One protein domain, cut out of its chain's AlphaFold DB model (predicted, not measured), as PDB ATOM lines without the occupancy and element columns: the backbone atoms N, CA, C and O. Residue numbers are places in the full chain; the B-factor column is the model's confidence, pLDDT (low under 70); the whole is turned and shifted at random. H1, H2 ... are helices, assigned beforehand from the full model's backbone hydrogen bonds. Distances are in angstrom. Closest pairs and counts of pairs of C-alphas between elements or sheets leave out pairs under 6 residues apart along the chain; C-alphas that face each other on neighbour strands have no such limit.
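What this domain is: This is residues 2 to 125 of the 382 residues of the protein "Putative neuronal membrane glycoprotein M6-a" of Scophthalmus maximus (UniProt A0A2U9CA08). What does the model look like? It is a loose, open chain of helices in two loose halves: in one, H2 and the first residues of H3 meet at a corner, with H1 off at the far end; in the other, the long helix H7 is crossed by H5, with H6 near its beginning and H8 beyond its end. The long link of residues 41 to 56 joins the two halves, running from the far end of H3 back past the mean of the C-alphas to H4, which touches no helix and whose centre, 10.2 A from that mean, is the nearest to it of the eight. What is it built of? The printed part has 124 residues with eight named helices, H1 to H8 in chain order, and no named strand, and its class is all helix. How large is it? It is loose, with a radius of gyration of the C-alphas of 18.7 A, and only just flat, with spans of 61 by 40 by 17 A.

Where its parts are: Where does the printed part begin? H1 is residues 2 to 8, with C-alpha 2 at (223.633, 183.808, 210.059). H2 is residues 14 to 21, and H3 is residues 27 to 40, 20.0 A from first to last C-alpha. What follows? H4 is residues 57 to 62, H5 residues 71 to 78 and H6 residues 81 to 86. Where does it end? H7, residues 90 to 114, is 36.3 A long and begins with C-alpha 90 at (226.685, 210.200, 210.151). H8, residues 119 to 125, ends with C-alpha 125 at (230.024, 224.376, 245.766).

How they stand to each other: How do H1, H2 and H3 stand? H1 is apart from H2 and from H3. H2 and H3 touch, with residues 27 to 31 of H3 alone, at a steep tilt of 60 degrees, opposite ways; their closest C-alphas, of Thr 20 and Ala 28, are 4.9 A apart. What meets H7? H5 touches it at residues 97 to 105 alone, at a steep tilt of 65 degrees, opposite ways, the closest C-alphas, of Ile 75 and Ile 100, being 6.1 A apart. H6 is close but not clearly touching, with C-alphas 84 and 93 closest at 6.2 A, and so is H8, with C-alphas 112 and 120 closest at 7.4 A. What of H4 and the backbones? H4 touches no helix. Every O i to N i+4 pair is within hydrogen-bond range in H2, H3, H5, H6, H7 and H8; in H4 it is 1 of 2, and in H1 1 of 3, beside 2 of 4 O i to N i+3 pairs.

The domain as a whole: How far does it reach? The two C-alphas farthest apart, of Lys 7 and Cys 125, are 62.3 A apart. Is it continuous? The printed part has no cut, and the link from H3 to H4, 16 residues, is long. Where is confidence low? The mean pLDDT of the printed part is 75.6, and 33 residues are under 70, among them residues 2 to 11, 45 to 52 and 115 to 125.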
ATOM      1  N   GLU A   2     225.063 183.839 210.441       50.59
ATOM      2  CA  GLU A   2     223.633 183.808 210.059       50.59
ATOM      3  C   GLU A   2     223.270 182.759 208.990       50.59
ATOM      4  O   GLU A   2     222.326 181.997 209.167       50.59
ATOM      5  N   ARG A   3     224.069 182.633 207.919       54.66
ATOM      6  CA  ARG A   3     223.827 181.649 206.840       54.66
ATOM      7  C   ARG A   3     224.001 180.180 207.254       54.66
ATOM      8  O   ARG A   3     223.450 179.308 206.591       54.66
ATOM      9  N   SER A   4     224.773 179.891 208.305       57.22
ATOM     10  CA  SER A   4     224.901 178.526 208.851       57.22
ATOM     11  C   SER A   4     223.804 178.220 209.870       57.22
ATOM     12  O   SER A   4     223.365 177.079 209.950       57.22
ATOM     13  N   LEU A   5     223.328 179.236 210.598       56.44
ATOM     14  CA  LEU A   5     222.271 179.121 211.609       56.44
ATOM     15  C   LEU A   5     220.873 179.007 210.971       56.44
ATOM     16  O   LEU A   5     220.077 178.166 211.383       56.44
ATOM     17  N   GLN A   6     220.613 179.738 209.877       57.22
ATOM     18  CA  GLN A   6     219.390 179.581 209.072       57.22
ATOM     19  C   GLN A   6     219.254 178.186 208.451       57.22
ATOM     20  O   GLN A   6     218.145 177.677 208.321       57.22
ATOM     21  N   LYS A   7     220.371 177.530 208.107       55.72
ATOM     22  CA  LYS A   7     220.363 176.147 207.599       55.72
ATOM     23  C   LYS A   7     219.939 175.117 208.653       55.72
ATOM     24  O   LYS A   7     219.630 173.991 208.281       55.72
ATOM     25  N   GLN A   8     219.929 175.490 209.935       57.81
ATOM     26  CA  GLN A   8     219.541 174.634 211.059       57.81
ATOM     27  C   GLN A   8     218.194 175.035 211.701       57.81
ATOM     28  O   GLN A   8     217.855 174.493 212.746       57.81
ATOM     29  N   ASN A   9     217.405 175.939 211.091       55.06
ATOM     30  CA  ASN A   9     216.126 176.456 211.631       55.06
ATOM     31  C   ASN A   9     216.226 177.118 213.026       55.06
ATOM     32  O   ASN A   9     215.252 177.169 213.775       55.06
ATOM     33  N   LEU A  10     217.393 177.665 213.375       63.72
ATOM     34  CA  LEU A  10     217.621 178.353 214.648       63.72
ATOM     35  C   LEU A  10     217.187 179.826 214.533       63.72
ATOM     36  O   LEU A  10     217.891 180.639 213.932       63.72
ATOM     37  N   HIS A  11     216.021 180.171 215.086       65.69
ATOM     38  CA  HIS A  11     215.563 181.558 215.224       65.69
ATOM     39  C   HIS A  11     216.198 182.195 216.466       65.69
ATOM     40  O   HIS A  11     215.702 182.020 217.572       65.69
ATOM     41  N   LEU A  12     217.307 182.909 216.267       72.38
ATOM     42  CA  LEU A  12     218.003 183.657 217.319       72.38
ATOM     43  C   LEU A  12     217.540 185.114 217.350       72.38
ATOM     44  O   LEU A  12     217.206 185.690 216.308       72.38
ATOM     45  N   THR A  13     217.558 185.710 218.538       78.81
ATOM     46  CA  THR A  13     217.185 187.110 218.747       78.81
ATOM     47  C   THR A  13     218.201 188.028 218.063       78.81
ATOM     48  O   THR A  13     219.406 187.947 218.318       78.81
ATOM     49  N   LYS A  14     217.737 188.906 217.163       79.38
ATOM     50  CA  LYS A  14     218.627 189.767 216.362       79.38
ATOM     51  C   LYS A  14     219.424 190.724 217.241       79.38
ATOM     52  O   LYS A  14     220.597 190.950 216.972       79.38
ATOM     53  N   GLU A  15     218.812 191.220 218.307       79.06
ATOM     54  CA  GLU A  15     219.427 192.117 219.279       79.06
ATOM     55  C   GLU A  15     220.586 191.437 220.029       79.06
ATOM     56  O   GLU A  15     221.612 192.067 220.268       79.06
ATOM     57  N   ALA A  16     220.470 190.143 220.354       80.06
ATOM     58  CA  ALA A  16     221.534 189.385 221.019       80.06
ATOM     59  C   ALA A  16     222.712 189.106 220.076       80.06
ATOM     60  O   ALA A  16     223.875 189.185 220.481       80.06
ATOM     61  N   VAL A  17     222.428 188.821 218.800       82.06
ATOM     62  CA  VAL A  17     223.455 188.660 217.761       82.06
ATOM     63  C   VAL A  17     224.196 189.977 217.535       82.06
ATOM     64  O   VAL A  17     225.424 189.995 217.578       82.06
ATOM     65  N   ASP A  18     223.462 191.072 217.348       82.50
ATOM     66  CA  ASP A  18     224.015 192.410 217.126       82.50
ATOM     67  C   ASP A  18     224.829 192.894 218.338       82.50
ATOM     68  O   ASP A  18     226.000 193.261 218.216       82.50
ATOM     69  N   GLY A  19     224.282 192.746 219.549       82.19
ATOM     70  CA  GLY A  19     224.994 193.034 220.791       82.19
ATOM     71  C   GLY A  19     226.268 192.198 220.957       82.19
ATOM     72  O   GLY A  19     227.285 192.714 221.419       82.19
ATOM     73  N   THR A  20     226.259 190.931 220.528       85.00
ATOM     74  CA  THR A  20     227.448 190.060 220.561       85.00
ATOM     75  C   THR A  20     228.514 190.523 219.567       85.00
ATOM     76  O   THR A  20     229.695 190.562 219.916       85.00
ATOM     77  N   VAL A  21     228.115 190.921 218.352       86.06
ATOM     78  CA  VAL A  21     229.018 191.486 217.329       86.06
ATOM     79  C   VAL A  21     229.703 192.755 217.838       86.06
ATOM     80  O   VAL A  21     230.886 192.971 217.574       86.06
ATOM     81  N   HIS A  22     228.983 193.562 218.615       85.19
ATOM     82  CA  HIS A  22     229.479 194.815 219.177       85.19
ATOM     83  C   HIS A  22     230.085 194.689 220.582       85.19
ATOM     84  O   HIS A  22     230.408 195.703 221.199       85.19
ATOM     85  N   CYS A  23     230.294 193.461 221.071       82.81
ATOM     86  CA  CYS A  23     230.872 193.163 222.386       82.81
ATOM     87  C   CYS A  23     230.146 193.852 223.554       82.81
ATOM     88  O   CYS A  23     230.777 194.291 224.518       82.81
ATOM     89  N   LYS A  24     228.818 193.952 223.478       82.75
ATOM     90  CA  LYS A  24     228.006 194.480 224.572       82.75
ATOM     91  C   LYS A  24     227.992 193.512 225.765       82.75
ATOM     92  O   LYS A  24     227.965 192.292 225.560       82.75
ATOM     93  N   PRO A  25     227.982 194.026 227.008       80.56
ATOM     94  CA  PRO A  25     227.906 193.182 228.197       80.56
ATOM     95  C   PRO A  25     226.600 192.370 228.193       80.56
ATOM     96  O   PRO A  25     225.549 192.885 227.826       80.56
ATOM     97  N   GLY A  26     226.668 191.085 228.552       79.00
ATOM     98  CA  GLY A  26     225.503 190.188 228.628       79.00
ATOM     99  C   GLY A  26     224.982 189.635 227.291       79.00
ATOM    100  O   GLY A  26     224.318 188.601 227.287       79.00
ATOM    101  N   ALA A  27     225.329 190.232 226.143       84.00
ATOM    102  CA  ALA A  27     224.820 189.796 224.835       84.00
ATOM    103  C   ALA A  27     225.346 188.422 224.399       84.00
ATOM    104  O   ALA A  27     224.573 187.572 223.955       84.00
ATOM    105  N   ALA A  28     226.646 188.175 224.582       84.50
ATOM    106  CA  ALA A  28     227.255 186.886 224.251       84.50
ATOM    107  C   ALA A  28     226.751 185.759 225.165       84.50
ATOM    108  O   ALA A  28     226.563 184.632 224.714       84.50
ATOM    109  N   GLU A  29     226.510 186.068 226.441       83.56
ATOM    110  CA  GLU A  29     225.942 185.123 227.401       83.56
ATOM    111  C   GLU A  29     224.507 184.750 227.017       83.56
ATOM    112  O   GLU A  29     224.199 183.562 226.921       83.56
ATOM    113  N   LEU A  30     223.667 185.744 226.703       83.88
ATOM    114  CA  LEU A  30     222.296 185.515 226.245       83.88
ATOM    115  C   LEU A  30     222.265 184.692 224.951       83.88
ATOM    116  O   LEU A  30     221.501 183.736 224.847       83.88
ATOM    117  N   LEU A  31     223.141 185.001 223.990       84.25
ATOM    118  CA  LEU A  31     223.216 184.272 222.724       84.25
ATOM    119  C   LEU A  31     223.620 182.802 222.928       84.25
ATOM    120  O   LEU A  31     223.069 181.910 222.284       84.25
ATOM    121  N   VAL A  32     224.568 182.528 223.830       85.50
ATOM    122  CA  VAL A  32     224.983 181.154 224.159       85.50
ATOM    123  C   VAL A  32     223.872 180.399 224.888       85.50
ATOM    124  O   VAL A  32     223.648 179.226 224.583       85.50
ATOM    125  N   GLN A  33     223.152 181.057 225.802       81.38
ATOM    126  CA  GLN A  33     221.988 180.473 226.471       81.38
ATOM    127  C   GLN A  33     220.883 180.127 225.460       81.38
ATOM    128  O   GLN A  33     220.398 178.997 225.474       81.38
ATOM    129  N   GLU A  34     220.548 181.024 224.524       81.38
ATOM    130  CA  GLU A  34     219.558 180.754 223.466       81.38
ATOM    131  C   GLU A  34     219.967 179.559 222.592       81.38
ATOM    132  O   GLU A  34     219.171 178.648 222.359       81.38
ATOM    133  N   VAL A  35     221.226 179.507 222.149       83.25
ATOM    134  CA  VAL A  35     221.732 178.383 221.344       83.25
ATOM    135  C   VAL A  35     221.676 177.069 222.131       83.25
ATOM    136  O   VAL A  35     221.271 176.042 221.582       83.25
ATOM    137  N   TYR A  36     222.051 177.084 223.412       81.81
ATOM    138  CA  TYR A  36     221.999 175.904 224.275       81.81
ATOM    139  C   TYR A  36     220.568 175.381 224.447       81.81
ATOM    140  O   TYR A  36     220.333 174.176 224.308       81.81
ATOM    141  N   GLU A  37     219.610 176.266 224.718       81.69
ATOM    142  CA  GLU A  37     218.210 175.889 224.916       81.69
ATOM    143  C   GLU A  37     217.609 175.277 223.651       81.69
ATOM    144  O   GLU A  37     216.952 174.236 223.730       81.69
ATOM    145  N   ILE A  38     217.888 175.855 222.476       79.75
ATOM    146  CA  ILE A  38     217.341 175.331 221.221       79.75
ATOM    147  C   ILE A  38     217.956 173.968 220.866       79.75
ATOM    148  O   ILE A  38     217.253 173.078 220.388       79.75
ATOM    149  N   LEU A  39     219.254 173.767 221.118       80.44
ATOM    150  CA  LEU A  39     219.936 172.510 220.789       80.44
ATOM    151  C   LEU A  39     219.628 171.369 221.766       80.44
ATOM    152  O   LEU A  39     219.661 170.204 221.373       80.44
ATOM    153  N   THR A  40     219.357 171.676 223.035       81.69
ATOM    154  CA  THR A  40     219.169 170.656 224.082       81.69
ATOM    155  C   THR A  40     217.714 170.461 224.499       81.69
ATOM    156  O   THR A  40     217.412 169.483 225.188       81.69
ATOM    157  N   ASN A  41     216.816 171.363 224.086       77.75
ATOM    158  CA  ASN A  41     215.414 171.423 224.503       77.75
ATOM    159  C   ASN A  41     215.246 171.415 226.041       77.75
ATOM    160  O   ASN A  41     214.279 170.874 226.582       77.75
ATOM    161  N   ARG A  42     216.233 171.968 226.761       76.25
ATOM    162  CA  ARG A  42     216.262 172.119 228.222       76.25
ATOM    163  C   ARG A  42     216.446 173.592 228.556       76.25
ATOM    164  O   ARG A  42     217.330 174.225 227.993       76.25
ATOM    165  N   SER A  43     215.649 174.117 229.486       69.81
ATOM    166  CA  SER A  43     215.831 175.481 229.990       69.81
ATOM    167  C   SER A  43     216.921 175.536 231.059       69.81
ATOM    168  O   SER A  43     217.046 174.627 231.887       69.81
ATOM    169  N   VAL A  44     217.701 176.617 231.059       71.31
ATOM    170  CA  VAL A  44     218.681 176.891 232.117       71.31
ATOM    171  C   VAL A  44     217.911 177.379 233.349       71.31
ATOM    172  O   VAL A  44     217.288 178.434 233.306       71.31
ATOM    173  N   ARG A  45     217.868 176.579 234.426       55.97
ATOM    174  CA  ARG A  45     217.002 176.839 235.598       55.97
ATOM    175  C   ARG A  45     217.612 177.744 236.677       55.97
ATOM    176  O   ARG A  45     216.841 178.292 237.452       55.97
ATOM    177  N   ASP A  46     218.933 177.934 236.688       55.28
ATOM    178  CA  ASP A  46     219.648 178.598 237.798       55.28
ATOM    179  C   ASP A  46     220.499 179.815 237.380       55.28
ATOM    180  O   ASP A  46     221.211 180.378 238.209       55.28
ATOM    181  N   ALA A  47     220.443 180.240 236.113       59.19
ATOM    182  CA  ALA A  47     221.083 181.476 235.662       59.19
ATOM    183  C   ALA A  47     220.017 182.566 235.507       59.19
ATOM    184  O   ALA A  47     219.022 182.369 234.808       59.19
ATOM    185  N   GLU A  48     220.215 183.705 236.166       60.28
ATOM    186  CA  GLU A  48     219.430 184.914 235.926       60.28
ATOM    187  C   GLU A  48     219.607 185.279 234.444       60.28
ATOM    188  O   GLU A  48     220.714 185.598 234.013       60.28
ATOM    189  N   ARG A  49     218.557 185.107 233.622       61.44
ATOM    190  CA  ARG A  49     218.656 185.392 232.183       61.44
ATOM    191  C   ARG A  49     219.055 186.859 232.012       61.44
ATOM    192  O   ARG A  49     218.304 187.714 232.490       61.44
ATOM    193  N   PRO A  50     220.159 187.163 231.305       63.38
ATOM    194  CA  PRO A  50     220.483 188.539 230.967       63.38
ATOM    195  C   PRO A  50     219.293 189.167 230.232       63.38
ATOM    196  O   PRO A  50     218.727 188.557 229.321       63.38
ATOM    197  N   GLY A  51     218.865 190.360 230.648       65.75
ATOM    198  CA  GLY A  51     217.791 191.074 229.956       65.75
ATOM    199  C   GLY A  51     218.169 191.402 228.505       65.75
ATOM    200  O   GLY A  51     219.343 191.422 228.147       65.75
ATOM    201  N   LEU A  52     217.182 191.739 227.666       69.00
ATOM    202  CA  LEU A  52     217.437 192.267 226.311       69.00
ATOM    203  C   LEU A  52     218.004 193.705 226.316       69.00
ATOM    204  O   LEU A  52     218.194 194.308 225.260       69.00
ATOM    205  N   ASP A  53     218.235 194.283 227.495       77.06
ATOM    206  CA  ASP A  53     218.797 195.616 227.654       77.06
ATOM    207  C   ASP A  53     220.317 195.527 227.802       77.06
ATOM    208  O   ASP A  53     220.842 195.291 228.886       77.06
ATOM    209  N   PHE A  54     221.028 195.724 226.694       78.56
ATOM    210  CA  PHE A  54     222.495 195.724 226.659       78.56
ATOM    211  C   PHE A  54     223.114 197.095 226.965       78.56
ATOM    212  O   PHE A  54     224.282 197.344 226.642       78.56
ATOM    213  N   THR A  55     222.321 198.014 227.520       79.19
ATOM    214  CA  THR A  55     222.809 199.308 228.001       79.19
ATOM    215  C   THR A  55     223.473 199.166 229.364       79.19
ATOM    216  O   THR A  55     223.286 198.186 230.080       79.19
ATOM    217  N   ASP A  56     224.240 200.174 229.768       76.62
ATOM    218  CA  ASP A  56     224.841 200.203 231.103       76.62
ATOM    219  C   ASP A  56     223.836 200.545 232.222       76.62
ATOM    220  O   ASP A  56     224.242 200.717 233.370       76.62
ATOM    221  N   ARG A  57     222.530 200.621 231.922       78.88
ATOM    222  CA  ARG A  57     221.484 201.115 232.829       78.88
ATOM    223  C   ARG A  57     221.437 200.378 234.162       78.88
ATOM    224  O   ARG A  57     221.436 201.029 235.200       78.88
ATOM    225  N   GLU A  58     221.463 199.050 234.154       77.44
ATOM    226  CA  GLU A  58     221.408 198.258 235.388       77.44
ATOM    227  C   GLU A  58     222.632 198.509 236.288       77.44
ATOM    228  O   GLU A  58     222.531 198.596 237.513       77.44
ATOM    229  N   TYR A  59     223.804 198.695 235.676       76.94
ATOM    230  CA  TYR A  59     225.010 199.097 236.392       76.94
ATOM    231  C   TYR A  59     224.881 200.524 236.943       76.94
ATOM    232  O   TYR A  59     225.248 200.774 238.094       76.94
ATOM    233  N   GLN A  60     224.318 201.447 236.155       77.50
ATOM    234  CA  GLN A  60     224.073 202.811 236.608       77.50
ATOM    235  C   GLN A  60     223.107 202.836 237.792       77.50
ATOM    236  O   GLN A  60     223.420 203.464 238.791       77.50
ATOM    237  N   GLU A  61     221.998 202.103 237.777       77.88
ATOM    238  CA  GLU A  61     221.029 202.089 238.885       77.88
ATOM    239  C   GLU A  61     221.647 201.670 240.234       77.88
ATOM    240  O   GLU A  61     221.253 202.187 241.280       77.88
ATOM    241  N   ARG A  62     222.681 200.816 240.218       81.12
ATOM    242  CA  ARG A  62     223.409 200.363 241.419       81.12
ATOM    243  C   ARG A  62     224.408 201.384 241.968       81.12
ATOM    244  O   ARG A  62     224.811 201.288 243.128       81.12
ATOM    245  N   LEU A  63     224.853 202.338 241.153       76.81
ATOM    246  CA  LEU A  63     225.819 203.348 241.580       76.81
ATOM    247  C   LEU A  63     225.135 204.432 242.446       76.81
ATOM    248  O   LEU A  63     223.960 204.739 242.233       76.81
ATOM    249  N   PRO A  64     225.852 205.073 243.386       70.81
ATOM    250  CA  PRO A  64     225.368 206.279 244.051       70.81
ATOM    251  C   PRO A  64     225.345 207.473 243.080       70.81
ATOM    252  O   PRO A  64     226.161 207.561 242.161       70.81
ATOM    253  N   THR A  65     224.463 208.445 243.328       67.88
ATOM    254  CA  THR A  65     224.268 209.646 242.483       67.88
ATOM    255  C   THR A  65     225.553 210.451 242.238       67.88
ATOM    256  O   THR A  65     225.735 211.015 241.157       67.88
ATOM    257  N   LEU A  66     226.485 210.471 243.202       67.88
ATOM    258  CA  LEU A  66     227.789 211.140 243.068       67.88
ATOM    259  C   LEU A  66     228.730 210.468 242.053       67.88
ATOM    260  O   LEU A  66     229.593 211.137 241.495       67.88
ATOM    261  N   ALA A  67     228.577 209.161 241.826       70.88
ATOM    262  CA  ALA A  67     229.450 208.354 240.971       70.88
ATOM    263  C   ALA A  67     228.901 208.179 239.544       70.88
ATOM    264  O   ALA A  67     229.454 207.413 238.754       70.88
ATOM    265  N   ARG A  68     227.809 208.876 239.204       73.75
ATOM    266  CA  ARG A  68     227.206 208.825 237.869       73.75
ATOM    267  C   ARG A  68     228.180 209.350 236.802       73.75
ATOM    268  O   ARG A  68     228.833 210.375 237.025       73.75
ATOM    269  N   PRO A  69     228.252 208.703 235.626       76.12
ATOM    270  CA  PRO A  69     229.141 209.096 234.540       76.12
ATOM    271  C   PRO A  69     228.785 210.481 233.986       76.12
ATOM    272  O   PRO A  69     227.670 210.981 234.138       76.12
ATOM    273  N   THR A  70     229.736 211.108 233.296       81.62
ATOM    274  CA  THR A  70     229.458 212.285 232.464       81.62
ATOM    275  C   THR A  70     228.688 211.878 231.207       81.62
ATOM    276  O   THR A  70     228.771 210.729 230.771       81.62
ATOM    277  N   ALA A  71     228.003 212.827 230.563       80.62
ATOM    278  CA  ALA A  71     227.298 212.584 229.302       80.62
ATOM    279  C   ALA A  71     228.200 211.944 228.227       80.62
ATOM    280  O   ALA A  71     227.784 211.034 227.516       80.62
ATOM    281  N   SER A  72     229.471 212.358 228.151       81.06
ATOM    282  CA  SER A  72     230.449 211.756 227.239       81.06
ATOM    283  C   SER A  72     230.755 210.297 227.572       81.06
ATOM    284  O   SER A  72     230.947 209.491 226.666       81.06
ATOM    285  N   THR A  73     230.822 209.952 228.859       82.19
ATOM    286  CA  THR A  73     231.061 208.576 229.301       82.19
ATOM    287  C   THR A  73     229.817 207.716 229.078       82.19
ATOM    288  O   THR A  73     229.969 206.595 228.613       82.19
ATOM    289  N   ALA A  74     228.613 208.264 229.281       84.88
ATOM    290  CA  ALA A  74     227.346 207.591 228.982       84.88
ATOM    291  C   ALA A  74     227.186 207.272 227.485       84.88
ATOM    292  O   ALA A  74     226.729 206.192 227.124       84.88
ATOM    293  N   ILE A  75     227.608 208.178 226.594       84.44
ATOM    294  CA  ILE A  75     227.639 207.901 225.149       84.44
ATOM    295  C   ILE A  75     228.637 206.778 224.845       84.44
ATOM    296  O   ILE A  75     228.300 205.852 224.119       84.44
ATOM    297  N   LYS A  76     229.843 206.823 225.422       84.25
ATOM    298  CA  LYS A  76     230.888 205.816 225.167       84.25
ATOM    299  C   LYS A  76     230.546 204.422 225.696       84.25
ATOM    300  O   LYS A  76     230.946 203.445 225.076       84.25
ATOM    301  N   SER A  77     229.846 204.318 226.825       82.12
ATOM    302  CA  SER A  77     229.426 203.024 227.380       82.12
ATOM    303  C   SER A  77     228.270 202.405 226.592       82.12
ATOM    304  O   SER A  77     228.193 201.184 226.480       82.12
ATOM    305  N   ASN A  78     227.403 203.232 225.997       83.75
ATOM    306  CA  ASN A  78     226.196 202.772 225.309       83.75
ATOM    307  C   ASN A  78     226.289 202.739 223.780       83.75
ATOM    308  O   ASN A  78     225.452 202.091 223.158       83.75
ATOM    309  N   LEU A  79     227.295 203.369 223.170       85.56
ATOM    310  CA  LEU A  79     227.537 203.352 221.726       85.56
ATOM    311  C   LEU A  79     228.981 202.918 221.446       85.56
ATOM    312  O   LEU A  79     229.925 203.683 221.648       85.56
ATOM    313  N   ALA A  80     229.151 201.680 220.987       83.50
ATOM    314  CA  ALA A  80     230.456 201.120 220.682       83.50
ATOM    315  C   ALA A  80     231.010 201.713 219.382       83.50
ATOM    316  O   ALA A  80     230.289 201.938 218.409       83.50
ATOM    317  N   THR A  81     232.329 201.891 219.318       80.75
ATOM    318  CA  THR A  81     232.999 202.352 218.094       80.75
ATOM    319  C   THR A  81     232.701 201.428 216.909       80.75
ATOM    320  O   THR A  81     232.518 201.897 215.789       80.75
ATOM    321  N   THR A  82     232.573 200.120 217.146       82.06
ATOM    322  CA  THR A  82     232.239 199.141 216.103       82.06
ATOM    323  C   THR A  82     230.835 199.344 215.525       82.06
ATOM    324  O   THR A  82     230.663 199.128 214.330       82.06
ATOM    325  N   GLU A  83     229.860 199.831 216.305       82.06
ATOM    326  CA  GLU A  83     228.517 200.196 215.811       82.06
ATOM    327  C   GLU A  83     228.600 201.397 214.866       82.06
ATOM    328  O   GLU A  83     228.029 201.387 213.778       82.06
ATOM    329  N   THR A  84     229.396 202.405 215.237       81.19
ATOM    330  CA  THR A  84     229.598 203.595 214.395       81.19
ATOM    331  C   THR A  84     230.375 203.302 213.111       81.19
ATOM    332  O   THR A  84     230.236 204.021 212.127       81.19
ATOM    333  N   MET A  85     231.194 202.246 213.106       78.62
ATOM    334  CA  MET A  85     231.920 201.786 211.920       78.62
ATOM    335  C   MET A  85     231.065 200.879 211.025       78.62
ATOM    336  O   MET A  85     231.276 200.862 209.814       78.62
ATOM    337  N   ALA A  86     230.122 200.128 211.605       79.50
ATOM    338  CA  ALA A  86     229.203 199.258 210.873       79.50
ATOM    339  C   ALA A  86     228.128 200.054 210.116       79.50
ATOM    340  O   ALA A  86     227.765 199.691 208.996       79.50
ATOM    341  N   GLU A  87     227.670 201.172 210.685       78.06
ATOM    342  CA  GLU A  87     226.780 202.129 210.025       78.06
ATOM    343  C   GLU A  87     227.541 203.427 209.694       78.06
ATOM    344  O   GLU A  87     227.624 204.316 210.538       78.06
ATOM    345  N   PRO A  88     228.081 203.601 208.473       73.50
ATOM    346  CA  PRO A  88     228.862 204.790 208.114       73.50
ATOM    347  C   PRO A  88     228.017 206.067 207.946       73.50
ATOM    348  O   PRO A  88     228.569 207.138 207.687       73.50
ATOM    349  N   ASP A  89     226.688 205.982 208.077       86.12
ATOM    350  CA  ASP A  89     225.815 207.150 208.010       86.12
ATOM    351  C   ASP A  89     225.923 208.012 209.277       86.12
ATOM    352  O   ASP A  89     225.492 207.655 210.378       86.12
ATOM    353  N   VAL A  90     226.464 209.214 209.089       80.69
ATOM    354  CA  VAL A  90     226.685 210.200 210.151       80.69
ATOM    355  C   VAL A  90     225.363 210.641 210.787       80.69
ATOM    356  O   VAL A  90     225.325 210.903 211.991       80.69
ATOM    357  N   SER A  91     224.271 210.705 210.015       83.81
ATOM    358  CA  SER A  91     222.979 211.180 210.525       83.81
ATOM    359  C   SER A  91     222.349 210.194 211.514       83.81
ATOM    360  O   SER A  91     221.858 210.588 212.577       83.81
ATOM    361  N   THR A  92     222.460 208.899 211.224       82.31
ATOM    362  CA  THR A  92     221.962 207.820 212.078       82.31
ATOM    363  C   THR A  92     222.780 207.694 213.363       82.31
ATOM    364  O   THR A  92     222.198 207.648 214.449       82.31
ATOM    365  N   ASN A  93     224.114 207.749 213.279       82.56
ATOM    366  CA  ASN A  93     224.988 207.724 214.458       82.56
ATOM    367  C   ASN A  93     224.780 208.938 215.370       82.56
ATOM    368  O   ASN A  93     224.746 208.803 216.595       82.56
ATOM    369  N   ARG A  94     224.567 210.123 214.783       85.88
ATOM    370  CA  ARG A  94     224.219 211.328 215.542       85.88
ATOM    371  C   ARG A  94     222.899 211.152 216.288       85.88
ATOM    372  O   ARG A  94     222.844 211.434 217.481       85.88
ATOM    373  N   ARG A  95     221.868 210.616 215.628       86.44
ATOM    374  CA  ARG A  95     220.572 210.339 216.262       86.44
ATOM    375  C   ARG A  95     220.696 209.336 217.414       86.44
ATOM    376  O   ARG A  95     220.084 209.543 218.458       86.44
ATOM    377  N   LYS A  96     221.512 208.284 217.267       85.94
ATOM    378  CA  LYS A  96     221.800 207.318 218.347       85.94
ATOM    379  C   LYS A  96     222.446 208.007 219.559       85.94
ATOM    380  O   LYS A  96     221.985 207.822 220.684       85.94
ATOM    381  N   ALA A  97     223.449 208.858 219.332       86.25
ATOM    382  CA  ALA A  97     224.093 209.628 220.397       86.25
ATOM    383  C   ALA A  97     223.136 210.633 221.070       86.25
ATOM    384  O   ALA A  97     223.152 210.767 222.293       86.25
ATOM    385  N   GLU A  98     222.272 211.301 220.300       88.62
ATOM    386  CA  GLU A  98     221.266 212.239 220.818       88.62
ATOM    387  C   GLU A  98     220.228 211.542 221.713       88.62
ATOM    388  O   GLU A  98     219.854 212.090 222.750       88.62
ATOM    389  N   VAL A  99     219.807 210.318 221.376       89.75
ATOM    390  CA  VAL A  99     218.900 209.518 222.221       89.75
ATOM    391  C   VAL A  99     219.551 209.165 223.560       89.75
ATOM    392  O   VAL A  99     218.916 209.320 224.605       89.75
ATOM    393  N   ILE A 100     220.820 208.742 223.551       87.44
ATOM    394  CA  ILE A 100     221.568 208.426 224.780       87.44
ATOM    395  C   ILE A 100     221.748 209.686 225.634       87.44
ATOM    396  O   ILE A 100     221.513 209.662 226.842       87.44
ATOM    397  N   LEU A 101     222.118 210.804 225.004       86.44
ATOM    398  CA  LEU A 101     222.289 212.085 225.682       86.44
ATOM    399  C   LEU A 101     220.985 212.557 226.331       86.44
ATOM    400  O   LEU A 101     220.993 212.987 227.481       86.44
ATOM    401  N   ARG A 102     219.863 212.461 225.612       88.81
ATOM    402  CA  ARG A 102     218.551 212.857 226.126       88.81
ATOM    403  C   ARG A 102     218.152 212.027 227.341       88.81
ATOM    404  O   ARG A 102     217.787 212.611 228.355       88.81
ATOM    405  N   ARG A 103     218.297 210.700 227.269       84.06
ATOM    406  CA  ARG A 103     218.028 209.804 228.403       84.06
ATOM    407  C   ARG A 103     218.893 210.167 229.612       84.06
ATOM    408  O   ARG A 103     218.370 210.364 230.698       84.06
ATOM    409  N   HIS A 104     220.194 210.384 229.401       83.81
ATOM    410  CA  HIS A 104     221.107 210.816 230.463       83.81
ATOM    411  C   HIS A 104     220.672 212.136 231.125       83.81
ATOM    412  O   HIS A 104     220.791 212.297 232.339       83.81
ATOM    413  N   LEU A 105     220.175 213.098 230.342       82.31
ATOM    414  CA  LEU A 105     219.676 214.371 230.866       82.31
ATOM    415  C   LEU A 105     218.374 214.202 231.660       82.31
ATOM    416  O   LEU A 105     218.227 214.848 232.698       82.31
ATOM    417  N   GLU A 106     217.466 213.345 231.193       84.38
ATOM    418  CA  GLU A 106     216.204 213.012 231.867       84.38
ATOM    419  C   GLU A 106     216.465 212.307 233.209       84.38
ATOM    420  O   GLU A 106     215.949 212.755 234.233       84.38
ATOM    421  N   ASP A 107     217.357 211.314 233.246       80.12
ATOM    422  CA  ASP A 107     217.757 210.618 234.478       80.12
ATOM    423  C   ASP A 107     218.377 211.596 235.484       80.12
ATOM    424  O   ASP A 107     218.009 211.640 236.660       80.12
ATOM    425  N   ARG A 108     219.263 212.480 235.010       76.25
ATOM    426  CA  ARG A 108     219.850 213.543 235.836       76.25
ATOM    427  C   ARG A 108     218.807 214.543 236.334       76.25
ATOM    428  O   ARG A 108     218.981 215.108 237.411       76.25
ATOM    429  N   ALA A 109     217.768 214.840 235.559       78.00
ATOM    430  CA  ALA A 109     216.685 215.725 235.987       78.00
ATOM    431  C   ALA A 109     215.808 215.056 237.058       78.00
ATOM    432  O   ALA A 109     215.488 215.694 238.061       78.00
ATOM    433  N   ALA A 110     215.500 213.769 236.893       78.88
ATOM    434  CA  ALA A 110     214.764 212.975 237.871       78.88
ATOM    435  C   ALA A 110     215.535 212.828 239.195       78.88
ATOM    436  O   ALA A 110     214.967 213.027 240.268       78.88
ATOM    437  N   GLU A 111     216.847 212.573 239.140       71.50
ATOM    438  CA  GLU A 111     217.710 212.521 240.329       71.50
ATOM    439  C   GLU A 111     217.739 213.855 241.089       71.50
ATOM    440  O   GLU A 111     217.664 213.871 242.320       71.50
ATOM    441  N   ARG A 112     217.809 214.986 240.368       66.75
ATOM    442  CA  ARG A 112     217.737 216.326 240.976       66.75
ATOM    443  C   ARG A 112     216.388 216.572 241.651       66.75
ATOM    444  O   ARG A 112     216.356 217.150 242.732       66.75
ATOM    445  N   ALA A 113     215.294 216.089 241.059       72.44
ATOM    446  CA  ALA A 113     213.964 216.187 241.657       72.44
ATOM    447  C   ALA A 113     213.818 215.338 242.936       72.44
ATOM    448  O   ALA A 113     213.107 215.739 243.856       72.44
ATOM    449  N   LEU A 114     214.508 214.194 243.021       70.81
ATOM    450  CA  LEU A 114     214.446 213.281 244.168       70.81
ATOM    451  C   LEU A 114     215.284 213.760 245.374       70.81
ATOM    452  O   LEU A 114     214.929 213.479 246.519       70.81
ATOM    453  N   HIS A 115     216.376 214.503 245.144       64.44
ATOM    454  CA  HIS A 115     217.299 214.965 246.197       64.44
ATOM    455  C   HIS A 115     217.646 216.472 246.117       64.44
ATOM    456  O   HIS A 115     218.811 216.828 245.909       64.44
ATOM    457  N   PRO A 116     216.680 217.377 246.360       60.56
ATOM    458  CA  PRO A 116     216.829 218.813 246.082       60.56
ATOM    459  C   PRO A 116     217.703 219.605 247.082       60.56
ATOM    460  O   PRO A 116     218.166 220.696 246.766       60.56
ATOM    461  N   GLY A 117     217.928 219.111 248.308       62.56
ATOM    462  CA  GLY A 117     218.395 219.969 249.418       62.56
ATOM    463  C   GLY A 117     219.910 220.063 249.659       62.56
ATOM    464  O   GLY A 117     220.424 221.144 249.925       62.56
ATOM    465  N   CYS A 118     220.643 218.945 249.604       58.66
ATOM    466  CA  CYS A 118     222.052 218.888 250.048       58.66
ATOM    467  C   CYS A 118     223.027 218.588 248.898       58.66
ATOM    468  O   CYS A 118     224.111 219.164 248.813       58.66
ATOM    469  N   LEU A 119     222.606 217.732 247.964       55.94
ATOM    470  CA  LEU A 119     223.406 217.305 246.820       55.94
ATOM    471  C   LEU A 119     223.667 218.461 245.844       55.94
ATOM    472  O   LEU A 119     224.784 218.640 245.372       55.94
ATOM    473  N   GLU A 120     222.651 219.279 245.580       59.69
ATOM    474  CA  GLU A 120     222.737 220.372 244.614       59.69
ATOM    475  C   GLU A 120     223.578 221.544 245.132       59.69
ATOM    476  O   GLU A 120     224.350 222.130 244.375       59.69
ATOM    477  N   CYS A 121     223.518 221.818 246.440       59.62
ATOM    478  CA  CYS A 121     224.399 222.782 247.096       59.62
ATOM    479  C   CYS A 121     225.854 222.284 247.103       59.62
ATOM    480  O   CYS A 121     226.757 223.009 246.696       59.62
ATOM    481  N   CYS A 122     226.092 221.020 247.472       60.34
ATOM    482  CA  CYS A 122     227.445 220.467 247.559       60.34
ATOM    483  C   CYS A 122     228.110 220.308 246.179       60.34
ATOM    484  O   CYS A 122     229.279 220.649 246.028       60.34
ATOM    485  N   ILE A 123     227.370 219.881 245.147       63.56
ATOM    486  CA  ILE A 123     227.881 219.778 243.768       63.56
ATOM    487  C   ILE A 123     228.124 221.162 243.156       63.56
ATOM    488  O   ILE A 123     229.135 221.337 242.477       63.56
ATOM    489  N   LYS A 124     227.263 222.160 243.407       63.56
ATOM    490  CA  LYS A 124     227.518 223.545 242.964       63.56
ATOM    491  C   LYS A 124     228.729 224.151 243.682       63.56
ATOM    492  O   LYS A 124     229.551 224.792 243.034       63.56
ATOM    493  N   CYS A 125     228.886 223.895 244.982       65.38
ATOM    494  CA  CYS A 125     230.024 224.376 245.766       65.38
ATOM    495  C   CYS A 125     231.344 223.690 245.380       65.38
ATOM    496  O   CYS A 125     232.318 224.390 245.129       65.38
TER     497      CYS A 125